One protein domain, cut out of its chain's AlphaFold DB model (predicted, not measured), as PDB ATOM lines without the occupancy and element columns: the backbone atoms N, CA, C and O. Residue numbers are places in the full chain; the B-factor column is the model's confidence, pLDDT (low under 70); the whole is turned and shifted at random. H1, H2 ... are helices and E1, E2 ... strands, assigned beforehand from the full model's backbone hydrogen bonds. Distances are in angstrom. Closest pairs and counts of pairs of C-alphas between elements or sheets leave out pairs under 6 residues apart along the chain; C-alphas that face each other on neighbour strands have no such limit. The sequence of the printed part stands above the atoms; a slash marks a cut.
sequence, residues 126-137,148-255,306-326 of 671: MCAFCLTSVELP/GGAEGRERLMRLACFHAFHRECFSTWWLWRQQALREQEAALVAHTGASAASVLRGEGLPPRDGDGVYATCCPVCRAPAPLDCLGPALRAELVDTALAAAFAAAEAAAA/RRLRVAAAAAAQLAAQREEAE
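This is residues 126 to 137, 148 to 255 and 306 to 326 of the 671 residues of an uncharacterized protein of Chlamydomonas incerta (UniProt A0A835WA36). Two long helices, H2 and H5, run the same way and cross at 39 degrees, spreading apart toward their last residues, and a third, H6, crosses H5 about perpendicular to it. A small strand hairpin, E1 and E2, sits at the end where H2 begins, short H3 lies near the other end of H2, and a long unnamed link folds back from H3 to short H4; residues 250 to 255 of H5 and 317 to 326 of H6 stick out. The printed part has 141 residues, with six named helices and two named strands in the order H1 E1 E2 H2 H3 H4 H5 H6; the sheet E1 - E2 is antiparallel, and the class is mostly helix. It is compact, with a radius of gyration of the C-alphas of 16.6 A, and only just elongated, spanning 53 by 35 by 29 A.

The sheet holds E1, residues 156 to 158, 7.1 A long, and E2, residues 164 to 166, 7.2 A long. H2, residues 167 to 192, follows at once and is 37.0 A long, from C-alpha 167 at (-33.521, -56.105, -32.469). Before the sheet stands H1, residues 150 to 153, 5.1 A. After H2 come H3, residues 197 to 202, 8.6 A; H4, residues 227 to 230, 5.5 A; and H5, residues 232 to 255, 34.4 A, from C-alpha 232 at (-26.361, -46.334, -39.106). H6, residues 306 to 326, is 30.4 A long and ends with C-alpha 326 at (-53.132, -64.781, -37.057).

E1 and E2 form a hairpin, with N 157 and O 165 within hydrogen-bond range at 2.9 A. The closest C-alphas of E1 and H2, Leu 156 and Arg 167, are 5.0 A apart; those of E1 and H4, Met 157 and Leu 230, 6.6 A. H2 touches H5 with residues 171 to 179 alone, at a steep tilt of 39 degrees, the same way; the closest C-alphas, Leu 175 and Ala 242, are 6.0 A apart. H5 touches H6 with residues 240 to 248 alone, about perpendicular at 80 degrees; the closest C-alphas, Ala 244 and Ala 312, are 5.3 A apart. H2 and H6 are apart. H3 is close to H2 but not clearly touching, the C-alphas of Glu 185 and Leu 200 being closest at 7.2 A; H4 is likewise close to H5 but not clearly touching, with Leu 227 and Arg 235 closest at 5.6 A between C-alphas. H1 touches no helix. In H2, H3, H5 and H6 every O i to N i+4 pair is within hydrogen-bond range; H1 and H4 are too short for such a pair.

The C-alphas farthest apart, those of Pro 137 and Gly 193, are 53.1 A apart. Residues 138 to 147 are not printed, with 6.7 A between C-alphas 137 and 148; residues 256 to 305 are not printed either, with 20.6 A between C-alphas 255 and 306. The link from H3 to H4 is long, and in it residues 216 to 217 pair antiparallel with 224 to 225. The mean pLDDT of the printed part is 89.2; residues 137 and 148 to 151 are under 70.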
ATOM      1  N   MET A 126     -34.320 -58.996 -18.846       93.38
ATOM      2  CA  MET A 126     -35.347 -59.483 -19.777       93.38
ATOM      3  C   MET A 126     -35.741 -58.425 -20.812       93.38
ATOM      4  O   MET A 126     -36.006 -57.272 -20.471       93.38
ATOM      5  N   CYS A 127     -35.881 -58.827 -22.078       95.69
ATOM      6  CA  CYS A 127     -36.423 -57.969 -23.127       95.69
ATOM      7  C   CYS A 127     -37.890 -57.638 -22.814       95.69
ATOM      8  O   CYS A 127     -38.747 -58.523 -22.834       95.69
ATOM      9  N   ALA A 128     -38.196 -56.356 -22.592       96.19
ATOM     10  CA  ALA A 128     -39.515 -55.890 -22.148       96.19
ATOM     11  C   ALA A 128     -40.691 -56.204 -23.104       96.19
ATOM     12  O   ALA A 128     -41.845 -56.012 -22.732       96.19
ATOM     13  N   PHE A 129     -40.414 -56.671 -24.327       95.88
ATOM     14  CA  PHE A 129     -41.425 -57.017 -25.332       95.88
ATOM     15  C   PHE A 129     -41.802 -58.503 -25.345       95.88
ATOM     16  O   PHE A 129     -42.982 -58.832 -25.403       95.88
ATOM     17  N   CYS A 130     -40.812 -59.401 -25.327       95.94
ATOM     18  CA  CYS A 130     -41.025 -60.849 -25.429       95.94
ATOM     19  C   CYS A 130     -40.865 -61.592 -24.096       95.94
ATOM     20  O   CYS A 130     -41.220 -62.763 -24.019       95.94
ATOM     21  N   LEU A 131     -40.339 -60.924 -23.061       95.31
ATOM     22  CA  LEU A 131     -40.022 -61.496 -21.748       95.31
ATOM     23  C   LEU A 131     -39.043 -62.689 -21.802       95.31
ATOM     24  O   LEU A 131     -38.976 -63.483 -20.869       95.31
ATOM     25  N   THR A 132     -38.236 -62.768 -22.863       93.19
ATOM     26  CA  THR A 132     -37.031 -63.612 -22.964       93.19
ATOM     27  C   THR A 132     -35.807 -62.811 -22.509       93.19
ATOM     28  O   THR A 132     -35.767 -61.595 -22.721       93.19
ATOM     29  N   SER A 133     -34.811 -63.466 -21.903       91.31
ATOM     30  CA  SER A 133     -33.549 -62.815 -21.509       91.31
ATOM     31  C   SER A 133     -32.845 -62.179 -22.713       91.31
ATOM     32  O   SER A 133     -32.900 -62.739 -23.806       91.31
ATOM     33  N   VAL A 134     -32.201 -61.023 -22.518       92.12
ATOM     34  CA  VAL A 134     -31.274 -60.427 -23.506       92.12
ATOM     35  C   VAL A 134     -29.835 -60.923 -23.334       92.12
ATOM     36  O   VAL A 134     -28.965 -60.571 -24.126       92.12
ATOM     37  N   GLU A 135     -29.561 -61.741 -22.318       85.44
ATOM     38  CA  GLU A 135     -28.244 -62.339 -22.108       85.44
ATOM     39  C   GLU A 135     -27.931 -63.338 -23.227       85.44
ATOM     40  O   GLU A 135     -28.663 -64.305 -23.457       85.44
ATOM     41  N   LEU A 136     -26.809 -63.130 -23.920       76.56
ATOM     42  CA  LEU A 136     -26.353 -64.062 -24.948       76.56
ATOM     43  C   LEU A 136     -25.907 -65.384 -24.300       76.56
ATOM     44  O   LEU A 136     -25.050 -65.351 -23.409       76.56
ATOM     45  N   PRO A 137     -26.402 -66.551 -24.760       65.38
ATOM     46  CA  PRO A 137     -25.952 -67.839 -24.249       65.38
ATOM     47  C   PRO A 137     -24.431 -67.985 -24.375       65.38
ATOM     48  O   PRO A 137     -23.880 -67.970 -25.479       65.38
ATOM     49  N   GLY A 148     -20.793 -63.365 -26.005       54.03
ATOM     50  CA  GLY A 148     -21.349 -64.000 -27.207       54.03
ATOM     51  C   GLY A 148     -20.740 -63.444 -28.503       54.03
ATOM     52  O   GLY A 148     -20.477 -62.242 -28.602       54.03
ATOM     53  N   GLY A 149     -20.522 -64.320 -29.492       61.03
ATOM     54  CA  GLY A 149     -19.945 -63.952 -30.792       61.03
ATOM     55  C   GLY A 149     -20.741 -62.861 -31.521       61.03
ATOM     56  O   GLY A 149     -21.910 -62.631 -31.206       61.03
ATOM     57  N   ALA A 150     -20.109 -62.191 -32.492       64.75
ATOM     58  CA  ALA A 150     -20.655 -61.006 -33.174       64.75
ATOM     59  C   ALA A 150     -22.107 -61.194 -33.665       64.75
ATOM     60  O   ALA A 150     -22.981 -60.414 -33.298       64.75
ATOM     61  N   GLU A 151     -22.387 -62.314 -34.336       66.56
ATOM     62  CA  GLU A 151     -23.717 -62.710 -34.835       66.56
ATOM     63  C   GLU A 151     -24.807 -62.807 -33.739       66.56
ATOM     64  O   GLU A 151     -26.002 -62.717 -34.015       66.56
ATOM     65  N   GLY A 152     -24.417 -63.006 -32.476       72.94
ATOM     66  CA  GLY A 152     -25.315 -62.918 -31.325       72.94
ATOM     67  C   GLY A 152     -25.570 -61.469 -30.906       72.94
ATOM     68  O   GLY A 152     -26.716 -61.092 -30.676       72.94
ATOM     69  N   ARG A 153     -24.517 -60.643 -30.852       73.69
ATOM     70  CA  ARG A 153     -24.619 -59.210 -30.520       73.69
ATOM     71  C   ARG A 153     -25.446 -58.430 -31.549       73.69
ATOM     72  O   ARG A 153     -26.220 -57.578 -31.141       73.69
ATOM     73  N   GLU A 154     -25.372 -58.783 -32.831       79.19
ATOM     74  CA  GLU A 154     -26.135 -58.162 -33.936       79.19
ATOM     75  C   GLU A 154     -27.667 -58.352 -33.858       79.19
ATOM     76  O   GLU A 154     -28.422 -57.614 -34.502       79.19
ATOM     77  N   ARG A 155     -28.127 -59.335 -33.069       89.69
ATOM     78  CA  ARG A 155     -29.548 -59.606 -32.759       89.69
ATOM     79  C   ARG A 155     -30.044 -58.811 -31.549       89.69
ATOM     80  O   ARG A 155     -31.227 -58.846 -31.213       89.69
ATOM     81  N   LEU A 156     -29.144 -58.107 -30.871       93.06
ATOM     82  CA  LEU A 156     -29.440 -57.222 -29.758       93.06
ATOM     83  C   LEU A 156     -29.209 -55.775 -30.184       93.06
ATOM     84  O   LEU A 156     -28.440 -55.472 -31.088       93.06
ATOM     85  N   MET A 157     -29.881 -54.863 -29.500       93.69
ATOM     86  CA  MET A 157     -29.635 -53.434 -29.618       93.69
ATOM     87  C   MET A 157     -29.810 -52.756 -28.267       93.69
ATOM     88  O   MET A 157     -30.426 -53.303 -27.347       93.69
ATOM     89  N   ARG A 158     -29.291 -51.538 -28.161       94.38
ATOM     90  CA  ARG A 158     -29.250 -50.753 -26.933       94.38
ATOM     91  C   ARG A 158     -29.672 -49.321 -27.232       94.38
ATOM     92  O   ARG A 158     -29.313 -48.769 -28.263       94.38
ATOM     93  N   LEU A 159     -30.419 -48.708 -26.319       95.31
ATOM     94  CA  LEU A 159     -30.709 -47.274 -26.369       95.31
ATOM     95  C   LEU A 159     -29.672 -46.473 -25.573       95.31
ATOM     96  O   LEU A 159     -29.036 -47.005 -24.665       95.31
ATOM     97  N   ALA A 160     -29.568 -45.163 -25.815       93.62
ATOM     98  CA  ALA A 160     -28.688 -44.261 -25.054       93.62
ATOM     99  C   ALA A 160     -28.878 -44.339 -23.517       93.62
ATOM    100  O   ALA A 160     -27.944 -44.100 -22.755       93.62
ATOM    101  N   CYS A 161     -30.064 -44.748 -23.050       94.44
ATOM    102  CA  CYS A 161     -30.382 -45.041 -21.648       94.44
ATOM    103  C   CYS A 161     -29.981 -46.459 -21.170       94.44
ATOM    104  O   CYS A 161     -30.537 -46.939 -20.185       94.44
ATOM    105  N   PHE A 162     -29.107 -47.159 -21.901       94.50
ATOM    106  CA  PHE A 162     -28.546 -48.500 -21.639       94.50
ATOM    107  C   PHE A 162     -29.533 -49.670 -21.480       94.50
ATOM    108  O   PHE A 162     -29.114 -50.806 -21.286       94.50
ATOM    109  N   HIS A 163     -30.831 -49.436 -21.664       95.19
ATOM    110  CA  HIS A 163     -31.806 -50.511 -21.820       95.19
ATOM    111  C   HIS A 163     -31.558 -51.239 -23.146       95.19
ATOM    112  O   HIS A 163     -31.467 -50.595 -24.198       95.19
ATOM    113  N   ALA A 164     -31.454 -52.566 -23.073       95.06
ATOM    114  CA  ALA A 164     -31.203 -53.448 -24.205       95.06
ATOM    115  C   ALA A 164     -32.451 -54.263 -24.580       95.06
ATOM    116  O   ALA A 164     -33.303 -54.556 -23.741       95.06
ATOM    117  N   PHE A 165     -32.551 -54.624 -25.857       96.00
ATOM    118  CA  PHE A 165     -33.686 -55.341 -26.438       96.00
ATOM    119  C   PHE A 165     -33.203 -56.283 -27.541       96.00
ATOM    120  O   PHE A 165     -32.182 -56.022 -28.176       96.00
ATOM    121  N   HIS A 166     -33.986 -57.320 -27.841       94.69
ATOM    122  CA  HIS A 166     -33.881 -58.008 -29.129       94.69
ATOM    123  C   HIS A 166     -34.228 -57.035 -30.263       94.69
ATOM    124  O   HIS A 166     -35.252 -56.342 -30.186       94.69
ATOM    125  N   ARG A 167     -33.396 -56.998 -31.307       94.75
ATOM    126  CA  ARG A 167     -33.521 -56.105 -32.469       94.75
ATOM    127  C   ARG A 167     -34.898 -56.215 -33.106       94.75
ATOM    128  O   ARG A 167     -35.605 -55.223 -33.224       94.75
ATOM    129  N   GLU A 168     -35.339 -57.430 -33.402       94.56
ATOM    130  CA  GLU A 168     -36.613 -57.722 -34.065       94.56
ATOM    131  C   GLU A 168     -37.813 -57.263 -33.222       94.56
ATOM    132  O   GLU A 168     -38.825 -56.800 -33.758       94.56
ATOM    133  N   CYS A 169     -37.694 -57.358 -31.893       96.31
ATOM    134  CA  CYS A 169     -38.725 -56.921 -30.957       96.31
ATOM    135  C   CYS A 169     -38.836 -55.392 -30.915       96.31
ATOM    136  O   CYS A 169     -39.942 -54.861 -31.038       96.31
ATOM    137  N   PHE A 170     -37.707 -54.684 -30.786       96.81
ATOM    138  CA  PHE A 170     -37.710 -53.221 -30.803       96.81
ATOM    139  C   PHE A 170     -38.125 -52.677 -32.171       96.81
ATOM    140  O   PHE A 170     -38.989 -51.807 -32.215       96.81
ATOM    141  N   SER A 171     -37.604 -53.220 -33.277       96.38
ATOM    142  CA  SER A 171     -37.991 -52.815 -34.635       96.38
ATOM    143  C   SER A 171     -39.494 -52.967 -34.864       96.38
ATOM    144  O   SER A 171     -40.146 -52.041 -35.346       96.38
ATOM    145  N   THR A 172     -40.081 -54.098 -34.453       96.56
ATOM    146  CA  THR A 172     -41.529 -54.335 -34.580       96.56
ATOM    147  C   THR A 172     -42.345 -53.336 -33.754       96.56
ATOM    148  O   THR A 172     -43.307 -52.762 -34.267       96.56
ATOM    149  N   TRP A 173     -41.955 -53.082 -32.500       97.12
ATOM    150  CA  TRP A 173     -42.615 -52.086 -31.649       97.12
ATOM    151  C   TRP A 173     -42.470 -50.660 -32.194       97.12
ATOM    152  O   TRP A 173     -43.438 -49.901 -32.205       97.12
ATOM    153  N   TRP A 174     -41.278 -50.286 -32.658       97.50
ATOM    154  CA  TRP A 174     -40.987 -48.935 -33.119       97.50
ATOM    155  C   TRP A 174     -41.750 -48.616 -34.409       97.50
ATOM    156  O   TRP A 174     -42.378 -47.562 -34.496       97.50
ATOM    157  N   LEU A 175     -41.800 -49.552 -35.366       96.88
ATOM    158  CA  LEU A 175     -42.592 -49.404 -36.593       96.88
ATOM    159  C   LEU A 175     -44.092 -49.268 -36.293       96.88
ATOM    160  O   LEU A 175     -44.742 -48.364 -36.820       96.88
ATOM    161  N   TRP A 176     -44.630 -50.090 -35.382       96.69
ATOM    162  CA  TRP A 176     -46.002 -49.929 -34.883       96.69
ATOM    163  C   TRP A 176     -46.216 -48.551 -34.236       96.69
ATOM    164  O   TRP A 176     -47.220 -47.887 -34.502       96.69
ATOM    165  N   ARG A 177     -45.259 -48.072 -33.430       96.75
ATOM    166  CA  ARG A 177     -45.356 -46.765 -32.769       96.75
ATOM    167  C   ARG A 177     -45.334 -45.608 -33.772       96.75
ATOM    168  O   ARG A 177     -46.089 -44.656 -33.584       96.75
ATOM    169  N   GLN A 178     -44.539 -45.699 -34.840       97.06
ATOM    170  CA  GLN A 178     -44.549 -44.730 -35.943       97.06
ATOM    171  C   GLN A 178     -45.898 -44.707 -36.671       97.06
ATOM    172  O   GLN A 178     -46.411 -43.628 -36.964       97.06
ATOM    173  N   GLN A 179     -46.501 -45.871 -36.933       95.94
ATOM    174  CA  GLN A 179     -47.837 -45.951 -37.532       95.94
ATOM    175  C   GLN A 179     -48.903 -45.322 -36.619       95.94
ATOM    176  O   GLN A 179     -49.602 -44.408 -37.050       95.94
ATOM    177  N   ALA A 180     -48.969 -45.728 -35.348       95.75
ATOM    178  CA  ALA A 180     -49.958 -45.226 -34.392       95.75
ATOM    179  C   ALA A 180     -49.883 -43.696 -34.194       95.75
ATOM    180  O   ALA A 180     -50.901 -43.040 -33.985       95.75
ATOM    181  N   LEU A 181     -48.687 -43.103 -34.292       96.12
ATOM    182  CA  LEU A 181     -48.506 -41.648 -34.242       96.12
ATOM    183  C   LEU A 181     -48.990 -40.934 -35.518       96.12
ATOM    184  O   LEU A 181     -49.488 -39.815 -35.428       96.12
ATOM    185  N   ARG A 182     -48.914 -41.570 -36.694       94.38
ATOM    186  CA  ARG A 182     -49.502 -41.043 -37.947       94.38
ATOM    187  C   ARG A 182     -51.024 -41.165 -37.958       94.38
ATOM    188  O   ARG A 182     -51.701 -40.274 -38.455       94.38
ATOM    189  N   GLU A 183     -51.567 -42.224 -37.366       94.06
ATOM    190  CA  GLU A 183     -53.012 -42.377 -37.151       94.06
ATOM    191  C   GLU A 183     -53.540 -41.320 -36.162       94.06
ATOM    192  O   GLU A 183     -54.561 -40.686 -36.429       94.06
ATOM    193  N   GLN A 184     -52.799 -41.047 -35.078       94.62
ATOM    194  CA  GLN A 184     -53.091 -39.946 -34.152       94.62
ATOM    195  C   GLN A 184     -53.019 -38.574 -34.847       94.62
ATOM    196  O   GLN A 184     -53.924 -37.761 -34.674       94.62
ATOM    197  N   GLU A 185     -51.991 -38.313 -35.662       94.62
ATOM    198  CA  GLU A 185     -51.877 -37.085 -36.464       94.62
ATOM    199  C   GLU A 185     -53.071 -36.918 -37.413       94.62
ATOM    200  O   GLU A 185     -53.713 -35.871 -37.410       94.62
ATOM    201  N   ALA A 186     -53.422 -37.956 -38.180       92.19
ATOM    202  CA  ALA A 186     -54.546 -37.918 -39.110       92.19
ATOM    203  C   ALA A 186     -55.882 -37.652 -38.393       92.19
ATOM    204  O   ALA A 186     -56.690 -36.857 -38.877       92.19
ATOM    205  N   ALA A 187     -56.098 -38.251 -37.217       92.31
ATOM    206  CA  ALA A 187     -57.271 -37.989 -36.386       92.31
ATOM    207  C   ALA A 187     -57.300 -36.544 -35.849       92.31
ATOM    208  O   ALA A 187     -58.345 -35.891 -35.910       92.31
ATOM    209  N   LEU A 188     -56.163 -36.011 -35.385       92.38
ATOM    210  CA  LEU A 188     -56.046 -34.623 -34.923       92.38
ATOM    211  C   LEU A 188     -56.280 -33.619 -36.060       92.38
ATOM    212  O   LEU A 188     -57.020 -32.652 -35.873       92.38
ATOM    213  N   VAL A 189     -55.719 -33.855 -37.249       92.94
ATOM    214  CA  VAL A 189     -55.936 -33.012 -38.435       92.94
ATOM    215  C   VAL A 189     -57.399 -33.070 -38.886       92.94
ATOM    216  O   VAL A 189     -57.978 -32.027 -39.187       92.94
ATOM    217  N   ALA A 190     -58.033 -34.247 -38.873       91.19
ATOM    218  CA  ALA A 190     -59.449 -34.394 -39.213       91.19
ATOM    219  C   ALA A 190     -60.391 -33.719 -38.196       91.19
ATOM    220  O   ALA A 190     -61.432 -33.196 -38.587       91.19
ATOM    221  N   HIS A 191     -60.030 -33.709 -36.908       89.50
ATOM    222  CA  HIS A 191     -60.815 -33.077 -35.844       89.50
ATOM    223  C   HIS A 191     -60.648 -31.548 -35.794       89.50
ATOM    224  O   HIS A 191     -61.623 -30.822 -35.615       89.50
ATOM    225  N   THR A 192     -59.416 -31.050 -35.941       91.81
ATOM    226  CA  THR A 192     -59.084 -29.620 -35.768       91.81
ATOM    227  C   THR A 192     -59.074 -28.820 -37.071       91.81
ATOM    228  O   THR A 192     -59.138 -27.593 -37.035       91.81
ATOM    229  N   GLY A 193     -58.932 -29.486 -38.221       90.88
ATOM    230  CA  GLY A 193     -58.630 -28.850 -39.505       90.88
ATOM    231  C   GLY A 193     -57.205 -28.284 -39.614       90.88
ATOM    232  O   GLY A 193     -56.878 -27.677 -40.632       90.88
ATOM    233  N   ALA A 194     -56.354 -28.460 -38.595       85.44
ATOM    234  CA  ALA A 194     -55.038 -27.833 -38.502       85.44
ATOM    235  C   ALA A 194     -53.897 -28.858 -38.618       85.44
ATOM    236  O   ALA A 194     -53.630 -29.627 -37.700       85.44
ATOM    237  N   SER A 195     -53.156 -28.807 -39.727       87.56
ATOM    238  CA  SER A 195     -51.904 -29.555 -39.939       87.56
ATOM    239  C   SER A 195     -50.649 -28.821 -39.441       87.56
ATOM    240  O   SER A 195     -49.528 -29.288 -39.635       87.56
ATOM    241  N   ALA A 196     -50.806 -27.658 -38.800       84.69
ATOM    242  CA  ALA A 196     -49.687 -26.869 -38.303       84.69
ATOM    243  C   ALA A 196     -48.961 -27.599 -37.157       84.69
ATOM    244  O   ALA A 196     -49.543 -27.865 -36.105       84.69
ATOM    245  N   ALA A 197     -47.660 -27.855 -37.323       81.12
ATOM    246  CA  ALA A 197     -46.850 -28.604 -36.356       81.12
ATOM    247  C   ALA A 197     -46.787 -27.970 -34.948       81.12
ATOM    248  O   ALA A 197     -46.478 -28.655 -33.976       81.12
ATOM    249  N   SER A 198     -47.084 -26.674 -34.811       83.69
ATOM    250  CA  SER A 198     -47.269 -26.008 -33.515       83.69
ATOM    251  C   SER A 198     -48.530 -26.475 -32.779       83.69
ATOM    252  O   SER A 198     -48.468 -26.693 -31.572       83.69
ATOM    253  N   VAL A 199     -49.643 -26.670 -33.495       86.81
ATOM    254  CA  VAL A 199     -50.915 -27.165 -32.944       86.81
ATOM    255  C   VAL A 199     -50.786 -28.641 -32.578       86.81
ATOM    256  O   VAL A 199     -51.089 -29.015 -31.451       86.81
ATOM    257  N   LEU A 200     -50.231 -29.461 -33.477       89.44
ATOM    258  CA  LEU A 200     -50.033 -30.896 -33.237       89.44
ATOM    259  C   LEU A 200     -49.166 -31.172 -31.992       89.44
ATOM    260  O   LEU A 200     -49.481 -32.069 -31.213       89.44
ATOM    261  N   ARG A 201     -48.125 -30.360 -31.742       88.94
ATOM    262  CA  ARG A 201     -47.336 -30.431 -30.495       88.94
ATOM    263  C   ARG A 201     -48.118 -30.001 -29.249       88.94
ATOM    264  O   ARG A 201     -47.854 -30.531 -28.174       88.94
ATOM    265  N   GLY A 202     -49.060 -29.062 -29.375       89.44
ATOM    266  CA  GLY A 202     -49.974 -28.682 -28.291       89.44
ATOM    267  C   GLY A 202     -50.896 -29.834 -27.880       89.44
ATOM    268  O   GLY A 202     -51.084 -30.075 -26.693       89.44
ATOM    269  N   GLU A 203     -51.356 -30.617 -28.857       89.94
ATOM    270  CA  GLU A 203     -52.150 -31.846 -28.679       89.94
ATOM    271  C   GLU A 203     -51.299 -33.080 -28.283       89.94
ATOM    272  O   GLU A 203     -51.723 -34.230 -28.416       89.94
ATOM    273  N   GLY A 204     -50.067 -32.864 -27.803       90.31
ATOM    274  CA  GLY A 204     -49.189 -33.912 -27.273       90.31
ATOM    275  C   GLY A 204     -48.552 -34.836 -28.316       90.31
ATOM    276  O   GLY A 204     -47.966 -35.855 -27.941       90.31
ATOM    277  N   LEU A 205     -48.635 -34.512 -29.611       94.06
ATOM    278  CA  LEU A 205     -47.934 -35.262 -30.652       94.06
ATOM    279  C   LEU A 205     -46.422 -34.945 -30.595       94.06
ATOM    280  O   LEU A 205     -46.049 -33.765 -30.577       94.06
ATOM    281  N   PRO A 206     -45.523 -35.950 -30.566       94.44
ATOM    282  CA  PRO A 206     -44.084 -35.701 -30.597       94.44
ATOM    283  C   PRO A 206     -43.663 -34.995 -31.900       94.44
ATOM    284  O   PRO A 206     -44.330 -35.139 -32.926       94.44
ATOM    285  N   PRO A 207     -42.548 -34.243 -31.899       93.88
ATOM    286  CA  PRO A 207     -41.997 -33.691 -33.129       93.88
ATOM    287  C   PRO A 207     -41.542 -34.808 -34.078       93.88
ATOM    288  O   PRO A 207     -41.151 -35.895 -33.641       93.88
ATOM    289  N   ARG A 208     -41.557 -34.507 -35.378       93.56
ATOM    290  CA  ARG A 208     -40.810 -35.269 -36.382       93.56
ATOM    291  C   ARG A 208     -39.373 -34.750 -36.467       93.56
ATOM    292  O   ARG A 208     -39.140 -33.566 -36.216       93.56
ATOM    293  N   ASP A 209     -38.442 -35.629 -36.805       91.12
ATOM    294  CA  ASP A 209     -37.044 -35.309 -37.105       91.12
ATOM    295  C   ASP A 209     -36.829 -34.969 -38.597       91.12
ATOM    296  O   ASP A 209     -37.788 -34.838 -39.366       91.12
ATOM    297  N   GLY A 210     -35.568 -34.787 -39.005       88.56
ATOM    298  CA  GLY A 210     -35.194 -34.497 -40.396       88.56
ATOM    299  C   GLY A 210     -35.458 -35.653 -41.370       88.56
ATOM    300  O   GLY A 210     -35.653 -35.414 -42.559       88.56
ATOM    301  N   ASP A 211     -35.538 -36.886 -40.867       89.56
ATOM    302  CA  ASP A 211     -35.925 -38.081 -41.622       89.56
ATOM    303  C   ASP A 211     -37.457 -38.200 -41.779       89.56
ATOM    304  O   ASP A 211     -37.963 -39.076 -42.485       89.56
ATOM    305  N   GLY A 212     -38.221 -37.311 -41.132       91.75
ATOM    306  CA  GLY A 212     -39.679 -37.270 -41.181       91.75
ATOM    307  C   GLY A 212     -40.365 -38.331 -40.315       91.75
ATOM    308  O   GLY A 212     -41.585 -38.519 -40.441       91.75
ATOM    309  N   VAL A 213     -39.627 -39.017 -39.437       95.38
ATOM    310  CA  VAL A 213     -40.171 -39.973 -38.460       95.38
ATOM    311  C   VAL A 213     -40.342 -39.294 -37.100       95.38
ATOM    312  O   VAL A 213     -39.782 -38.236 -36.834       95.38
ATOM    313  N   TYR A 214     -41.201 -39.839 -36.242       96.00
ATOM    314  CA  TYR A 214     -41.475 -39.244 -34.935       96.00
ATOM    315  C   TYR A 214     -40.385 -39.549 -33.918       96.00
ATOM    316  O   TYR A 214     -39.964 -40.701 -33.788       96.00
ATOM    317  N   ALA A 215     -40.045 -38.551 -33.103       94.75
ATOM    318  CA  ALA A 215     -39.218 -38.742 -31.923       94.75
ATOM    319  C   ALA A 215     -39.864 -39.759 -30.961       94.75
ATOM    320  O   ALA A 215     -41.003 -39.595 -30.513       94.75
ATOM    321  N   THR A 216     -39.118 -40.813 -30.624       94.50
ATOM    322  CA  THR A 216     -39.551 -41.880 -29.711       94.50
ATOM    323  C   THR A 216     -38.837 -41.825 -28.362       94.50
ATOM    324  O   THR A 216     -37.793 -41.197 -28.204       94.50
ATOM    325  N   CYS A 217     -39.411 -42.501 -27.367       95.94
ATOM    326  CA  CYS A 217     -38.851 -42.659 -26.024       95.94
ATOM    327  C   CYS A 217     -38.627 -44.147 -25.727       95.94
ATOM    328  O   CYS A 217     -39.331 -44.995 -26.272       95.94
ATOM    329  N   CYS A 218     -37.693 -44.467 -24.834       96.62
ATOM    330  CA  CYS A 218     -37.467 -45.826 -24.351       96.62
ATOM    331  C   CYS A 218     -38.760 -46.405 -23.740       96.62
ATOM    332  O   CYS A 218     -39.348 -45.759 -22.868       96.62
ATOM    333  N   PRO A 219     -39.194 -47.620 -24.126       95.94
ATOM    334  CA  PRO A 219     -40.427 -48.224 -23.613       95.94
ATOM    335  C   PRO A 219     -40.370 -48.531 -22.107       95.94
ATOM    336  O   PRO A 219     -41.419 -48.621 -21.475       95.94
ATOM    337  N   VAL A 220     -39.169 -48.664 -21.528       95.88
ATOM    338  CA  VAL A 220     -38.970 -48.963 -20.100       95.88
ATOM    339  C   VAL A 220     -38.919 -47.679 -19.265       95.88
ATOM    340  O   VAL A 220     -39.815 -47.422 -18.468       95.88
ATOM    341  N   CYS A 221     -37.898 -46.837 -19.464       96.06
ATOM    342  CA  CYS A 221     -37.645 -45.664 -18.612       96.06
ATOM    343  C   CYS A 221     -38.143 -44.322 -19.179       96.06
ATOM    344  O   CYS A 221     -37.947 -43.289 -18.546       96.06
ATOM    345  N   ARG A 222     -38.763 -44.305 -20.369       96.06
ATOM    346  CA  ARG A 222     -39.265 -43.099 -21.067       96.06
ATOM    347  C   ARG A 222     -38.225 -42.019 -21.405       96.06
ATOM    348  O   ARG A 222     -38.604 -40.981 -21.937       96.06
ATOM    349  N   ALA A 223     -36.934 -42.259 -21.174       95.88
ATOM    350  CA  ALA A 223     -35.861 -41.398 -21.673       95.88
ATOM    351  C   ALA A 223     -35.916 -41.275 -23.215       95.88
ATOM    352  O   ALA A 223     -36.354 -42.230 -23.868       95.88
ATOM    353  N   PRO A 224     -35.465 -40.159 -23.820       94.69
ATOM    354  CA  PRO A 224     -35.414 -40.015 -25.274       94.69
ATOM    355  C   PRO A 224     -34.659 -41.165 -25.955       94.69
ATOM    356  O   PRO A 224     -33.614 -41.606 -25.479       94.69
ATOM    357  N   ALA A 225     -35.195 -41.636 -27.079       93.19
ATOM    358  CA  ALA A 225     -34.632 -42.709 -27.893       93.19
ATOM    359  C   ALA A 225     -34.373 -42.194 -29.324       93.19
ATOM    360  O   ALA A 225     -35.171 -42.491 -30.221       93.19
ATOM    361  N   PRO A 226     -33.313 -41.385 -29.535       90.75
ATOM    362  CA  PRO A 226     -32.877 -40.983 -30.871       90.75
ATOM    363  C   PRO A 226     -32.345 -42.203 -31.633       90.75
ATOM    364  O   PRO A 226     -31.648 -43.039 -31.054       90.75
ATOM    365  N   LEU A 227     -32.644 -42.306 -32.929       89.94
ATOM    366  CA  LEU A 227     -32.226 -43.460 -33.737       89.94
ATOM    367  C   LEU A 227     -30.707 -43.547 -33.931       89.94
ATOM    368  O   LEU A 227     -30.190 -44.622 -34.215       89.94
ATOM    369  N   ASP A 228     -29.985 -42.446 -33.742       88.50
ATOM    370  CA  ASP A 228     -28.537 -42.377 -33.965       88.50
ATOM    371  C   ASP A 228     -27.745 -43.276 -32.994       88.50
ATOM    372  O   ASP A 228     -26.626 -43.678 -33.300       88.50
ATOM    373  N   CYS A 229     -28.335 -43.671 -31.855       87.62
ATOM    374  CA  CYS A 229     -27.725 -44.634 -30.928       87.62
ATOM    375  C   CYS A 229     -27.876 -46.115 -31.341       87.62
ATOM    376  O   CYS A 229     -27.353 -46.984 -30.649       87.62
ATOM    377  N   LEU A 230     -28.568 -46.402 -32.452       88.56
ATOM    378  CA  LEU A 230     -28.810 -47.759 -32.969       88.56
ATOM    379  C   LEU A 230     -27.763 -48.234 -33.993       88.56
ATOM    380  O   LEU A 230     -27.875 -49.348 -34.501       88.56
ATOM    381  N   GLY A 231     -26.794 -47.384 -34.339       89.69
ATOM    382  CA  GLY A 231     -25.905 -47.594 -35.480       89.69
ATOM    383  C   GLY A 231     -26.582 -47.259 -36.825       89.69
ATOM    384  O   GLY A 231     -27.811 -47.335 -36.960       89.69
ATOM    385  N   PRO A 232     -25.811 -46.873 -37.859       91.25
ATOM    386  CA  PRO A 232     -26.361 -46.334 -39.106       91.25
ATOM    387  C   PRO A 232     -27.197 -47.352 -39.897       91.25
ATOM    388  O   PRO A 232     -28.179 -46.972 -40.532       91.25
ATOM    389  N   ALA A 233     -26.851 -48.642 -39.837       91.00
ATOM    390  CA  ALA A 233     -27.549 -49.693 -40.577       91.00
ATOM    391  C   ALA A 233     -28.981 -49.928 -40.061       91.00
ATOM    392  O   ALA A 233     -29.926 -49.917 -40.848       91.00
ATOM    393  N   LEU A 234     -29.155 -50.085 -38.742       92.00
ATOM    394  CA  LEU A 234     -30.474 -50.282 -38.131       92.00
ATOM    395  C   LEU A 234     -31.312 -48.994 -38.180       92.00
ATOM    396  O   LEU A 234     -32.514 -49.056 -38.431       92.00
ATOM    397  N   ARG A 235     -30.683 -47.818 -38.034       94.44
ATOM    398  CA  ARG A 235     -31.327 -46.516 -38.284       94.44
ATOM    399  C   ARG A 235     -31.944 -46.454 -39.686       94.44
ATOM    400  O   ARG A 235     -33.122 -46.128 -39.808       94.44
ATOM    401  N   ALA A 236     -31.173 -46.781 -40.725       94.62
ATOM    402  CA  ALA A 236     -31.642 -46.754 -42.112       94.62
ATOM    403  C   ALA A 236     -32.761 -47.780 -42.373       94.62
ATOM    404  O   ALA A 236     -33.800 -47.415 -42.919       94.62
ATOM    405  N   GLU A 237     -32.592 -49.028 -41.912       94.69
ATOM    406  CA  GLU A 237     -33.602 -50.098 -41.998       94.69
ATOM    407  C   GLU A 237     -34.960 -49.644 -41.436       94.69
ATOM    408  O   GLU A 237     -36.002 -49.804 -42.080       94.69
ATOM    409  N   LEU A 238     -34.945 -49.033 -40.248       95.88
ATOM    410  CA  LEU A 238     -36.138 -48.536 -39.569       95.88
ATOM    411  C   LEU A 238     -36.768 -47.350 -40.306       95.88
ATOM    412  O   LEU A 238     -37.975 -47.370 -40.559       95.88
ATOM    413  N   VAL A 239     -35.975 -46.339 -40.673       95.75
ATOM    414  CA  VAL A 239     -36.462 -45.136 -41.370       95.75
ATOM    415  C   VAL A 239     -37.084 -45.491 -42.718       95.75
ATOM    416  O   VAL A 239     -38.245 -45.145 -42.944       95.75
ATOM    417  N   ASP A 240     -36.386 -46.227 -43.587       94.75
ATOM    418  CA  ASP A 240     -36.916 -46.574 -44.913       94.75
ATOM    419  C   ASP A 240     -38.162 -47.472 -44.807       94.75
ATOM    420  O   ASP A 240     -39.135 -47.251 -45.531       94.75
ATOM    421  N   THR A 241     -38.208 -48.412 -43.852       94.00
ATOM    422  CA  THR A 241     -39.411 -49.232 -43.611       94.00
ATOM    423  C   THR A 241     -40.584 -48.381 -43.114       94.00
ATOM    424  O   THR A 241     -41.714 -48.537 -43.587       94.00
ATOM    425  N   ALA A 242     -40.344 -47.429 -42.204       95.00
ATOM    426  CA  ALA A 242     -41.378 -46.515 -41.726       95.00
ATOM    427  C   ALA A 242     -41.859 -45.540 -42.810       95.00
ATOM    428  O   ALA A 242     -43.036 -45.172 -42.795       95.00
ATOM    429  N   LEU A 243     -40.994 -45.104 -43.728       92.06
ATOM    430  CA  LEU A 243     -41.363 -44.240 -44.852       92.06
ATOM    431  C   LEU A 243     -42.128 -45.017 -45.933       92.06
ATOM    432  O   LEU A 243     -43.171 -44.542 -46.384       92.06
ATOM    433  N   ALA A 244     -41.702 -46.236 -46.278       92.12
ATOM    434  CA  ALA A 244     -42.432 -47.115 -47.195       92.12
ATOM    435  C   ALA A 244     -43.845 -47.446 -46.673       92.12
ATOM    436  O   ALA A 244     -44.818 -47.360 -47.423       92.12
ATOM    437  N   ALA A 245     -43.983 -47.731 -45.372       88.50
ATOM    438  CA  ALA A 245     -45.284 -47.943 -44.734       88.50
ATOM    439  C   ALA A 245     -46.176 -46.684 -44.762       88.50
ATOM    440  O   ALA A 245     -47.378 -46.787 -45.007       88.50
ATOM    441  N   ALA A 246     -45.604 -45.489 -44.559       89.38
ATOM    442  CA  ALA A 246     -46.349 -44.230 -44.663       89.38
ATOM    443  C   ALA A 246     -46.840 -43.960 -46.093       89.38
ATOM    444  O   ALA A 246     -47.982 -43.540 -46.283       89.38
ATOM    445  N   PHE A 247     -45.992 -44.222 -47.089       90.00
ATOM    446  CA  PHE A 247     -46.325 -44.057 -48.500       90.00
ATOM    447  C   PHE A 247     -47.461 -45.002 -48.922       90.00
ATOM    448  O   PHE A 247     -48.469 -44.543 -49.454       90.00
ATOM    449  N   ALA A 248     -47.364 -46.291 -48.580       88.00
ATOM    450  CA  ALA A 248     -48.410 -47.274 -48.865       88.00
ATOM    451  C   ALA A 248     -49.755 -46.926 -48.190       88.00
ATOM    452  O   ALA A 248     -50.815 -47.066 -48.805       88.00
ATOM    453  N   ALA A 249     -49.731 -46.416 -46.952       86.44
ATOM    454  CA  ALA A 249     -50.936 -45.942 -46.268       86.44
ATOM    455  C   ALA A 249     -51.567 -44.717 -46.962       86.44
ATOM    456  O   ALA A 249     -52.793 -44.633 -47.071       86.44
ATOM    457  N   ALA A 250     -50.749 -43.791 -47.475       87.12
ATOM    458  CA  ALA A 250     -51.221 -42.631 -48.229       87.12
ATOM    459  C   ALA A 250     -51.832 -43.023 -49.589       87.12
ATOM    460  O   ALA A 250     -52.899 -42.519 -49.942       87.12
ATOM    461  N   GLU A 251     -51.218 -43.959 -50.325       88.81
ATOM    462  CA  GLU A 251     -51.784 -44.503 -51.569       88.81
ATOM    463  C   GLU A 251     -53.124 -45.216 -51.319       88.81
ATOM    464  O   GLU A 251     -54.096 -44.973 -52.039       88.81
ATOM    465  N   ALA A 252     -53.222 -46.028 -50.259       85.19
ATOM    466  CA  ALA A 252     -54.465 -46.701 -49.879       85.19
ATOM    467  C   ALA A 252     -55.589 -45.706 -49.525       85.19
ATOM    468  O   ALA A 252     -56.728 -45.862 -49.979       85.19
ATOM    469  N   ALA A 253     -55.274 -44.645 -48.773       84.81
ATOM    470  CA  ALA A 253     -56.225 -43.583 -48.447       84.81
ATOM    471  C   ALA A 253     -56.688 -42.807 -49.697       84.81
ATOM    472  O   ALA A 253     -57.882 -42.528 -49.852       84.81
ATOM    473  N   ALA A 254     -55.773 -42.507 -50.625       87.00
ATOM    474  CA  ALA A 254     -56.096 -41.853 -51.892       87.00
ATOM    475  C   ALA A 254     -56.996 -42.728 -52.784       87.00
ATOM    476  O   ALA A 254     -57.974 -42.231 -53.352       87.00
ATOM    477  N   ALA A 255     -56.727 -44.035 -52.863       86.62
ATOM    478  CA  ALA A 255     -57.554 -44.991 -53.598       86.62
ATOM    479  C   ALA A 255     -58.983 -45.081 -53.024       86.62
ATOM    480  O   ALA A 255     -59.959 -45.007 -53.777       86.62
ATOM    481  N   ARG A 306     -37.497 -46.615 -56.802       89.62
ATOM    482  CA  ARG A 306     -37.517 -48.054 -57.132       89.62
ATOM    483  C   ARG A 306     -37.416 -48.912 -55.867       89.62
ATOM    484  O   ARG A 306     -38.267 -49.779 -55.661       89.62
ATOM    485  N   ARG A 307     -36.444 -48.635 -54.989       85.38
ATOM    486  CA  ARG A 307     -36.250 -49.356 -53.715       85.38
ATOM    487  C   ARG A 307     -37.469 -49.253 -52.800       85.38
ATOM    488  O   ARG A 307     -37.942 -50.279 -52.321       85.38
ATOM    489  N   LEU A 308     -38.032 -48.054 -52.632       81.44
ATOM    490  CA  LEU A 308     -39.237 -47.836 -51.820       81.44
ATOM    491  C   LEU A 308     -40.453 -48.623 -52.342       81.44
ATOM    492  O   LEU A 308     -41.188 -49.196 -51.541       81.44
ATOM    493  N   ARG A 309     -40.642 -48.731 -53.667       85.69
ATOM    494  CA  ARG A 309     -41.715 -49.555 -54.261       85.69
ATOM    495  C   ARG A 309     -41.523 -51.053 -54.008       85.69
ATOM    496  O   ARG A 309     -42.487 -51.738 -53.673       85.69
ATOM    497  N   VAL A 310     -40.294 -51.562 -54.130       85.38
ATOM    498  CA  VAL A 310     -39.979 -52.971 -53.826       85.38
ATOM    499  C   VAL A 310     -40.178 -53.263 -52.333       85.38
ATOM    500  O   VAL A 310     -40.805 -54.264 -51.986       85.38
ATOM    501  N   ALA A 311     -39.731 -52.362 -51.453       72.81
ATOM    502  CA  ALA A 311     -39.935 -52.468 -50.010       72.81
ATOM    503  C   ALA A 311     -41.427 -52.446 -49.628       72.81
ATOM    504  O   ALA A 311     -41.867 -53.282 -48.841       72.81
ATOM    505  N   ALA A 312     -42.228 -51.556 -50.225       77.88
ATOM    506  CA  ALA A 312     -43.673 -51.497 -50.000       77.88
ATOM    507  C   ALA A 312     -44.392 -52.787 -50.446       77.88
ATOM    508  O   ALA A 312     -45.244 -53.300 -49.720       77.88
ATOM    509  N   ALA A 313     -44.012 -53.361 -51.594       82.25
ATOM    510  CA  ALA A 313     -44.560 -54.635 -52.064       82.25
ATOM    511  C   ALA A 313     -44.203 -55.810 -51.128       82.25
ATOM    512  O   ALA A 313     -45.071 -56.619 -50.796       82.25
ATOM    513  N   ALA A 314     -42.956 -55.875 -50.649       76.81
ATOM    514  CA  ALA A 314     -42.522 -56.880 -49.678       76.81
ATOM    515  C   ALA A 314     -43.230 -56.718 -48.316       76.81
ATOM    516  O   ALA A 314     -43.674 -57.703 -47.724       76.81
ATOM    517  N   ALA A 315     -43.411 -55.480 -47.846       70.38
ATOM    518  CA  ALA A 315     -44.152 -55.181 -46.622       70.38
ATOM    519  C   ALA A 315     -45.631 -55.600 -46.724       70.38
ATOM    520  O   ALA A 315     -46.165 -56.185 -45.782       70.38
ATOM    521  N   ALA A 316     -46.277 -55.381 -47.876       77.50
ATOM    522  CA  ALA A 316     -47.647 -55.830 -48.126       77.50
ATOM    523  C   ALA A 316     -47.774 -57.367 -48.123       77.50
ATOM    524  O   ALA A 316     -48.715 -57.906 -47.538       77.50
ATOM    525  N   GLN A 317     -46.806 -58.087 -48.705       83.94
ATOM    526  CA  GLN A 317     -46.759 -59.554 -48.637       83.94
ATOM    527  C   GLN A 317     -46.574 -60.059 -47.198       83.94
ATOM    528  O   GLN A 317     -47.288 -60.967 -46.771       83.94
ATOM    529  N   LEU A 318     -45.672 -59.445 -46.424       76.81
ATOM    530  CA  LEU A 318     -45.456 -59.799 -45.018       76.81
ATOM    531  C   LEU A 318     -46.688 -59.493 -44.147       76.81
ATOM    532  O   LEU A 318     -46.993 -60.255 -43.230       76.81
ATOM    533  N   ALA A 319     -47.421 -58.416 -44.437       72.38
ATOM    534  CA  ALA A 319     -48.681 -58.099 -43.766       72.38
ATOM    535  C   ALA A 319     -49.759 -59.163 -44.041       72.38
ATOM    536  O   ALA A 319     -50.385 -59.645 -43.098       72.38
ATOM    537  N   ALA A 320     -49.914 -59.599 -45.296       83.69
ATOM    538  CA  ALA A 320     -50.838 -60.679 -45.655       83.69
ATOM    539  C   ALA A 320     -50.470 -62.013 -44.972       83.69
ATOM    540  O   ALA A 320     -51.337 -62.672 -44.403       83.69
ATOM    541  N   GLN A 321     -49.180 -62.372 -44.942       84.50
ATOM    542  CA  GLN A 321     -48.691 -63.559 -44.224       84.50
ATOM    543  C   GLN A 321     -48.931 -63.476 -42.710       84.50
ATOM    544  O   GLN A 321     -49.252 -64.482 -42.080       84.50
ATOM    545  N   ARG A 322     -48.803 -62.285 -42.106       79.06
ATOM    546  CA  ARG A 322     -49.140 -62.061 -40.690       79.06
ATOM    547  C   ARG A 322     -50.638 -62.223 -40.438       79.06
ATOM    548  O   ARG A 322     -50.996 -62.887 -39.469       79.06
ATOM    549  N   GLU A 323     -51.498 -61.690 -41.304       81.38
ATOM    550  CA  GLU A 323     -52.950 -61.859 -41.173       81.38
ATOM    551  C   GLU A 323     -53.365 -63.332 -41.326       81.38
ATOM    552  O   GLU A 323     -54.178 -63.828 -40.549       81.38
ATOM    553  N   GLU A 324     -52.765 -64.068 -42.267       87.00
ATOM    554  CA  GLU A 324     -52.985 -65.508 -42.436       87.00
ATOM    555  C   GLU A 324     -52.486 -66.313 -41.223       87.00
ATOM    556  O   GLU A 324     -53.210 -67.168 -40.707       87.00
ATOM    557  N   ALA A 325     -51.301 -65.994 -40.693       80.44
ATOM    558  CA  ALA A 325     -50.767 -66.624 -39.486       80.44
ATOM    559  C   ALA A 325     -51.609 -66.313 -38.234       80.44
ATOM    560  O   ALA A 325     -51.814 -67.194 -37.397       80.44
ATOM    561  N   GLU A 326     -52.147 -65.099 -38.095       79.50
ATOM    562  CA  GLU A 326     -53.132 -64.781 -37.057       79.50
ATOM    563  C   GLU A 326     -54.442 -65.540 -37.265       79.50
ATOM    564  O   GLU A 326     -54.987 -66.095 -36.312       79.50
TER     565      GLU A 326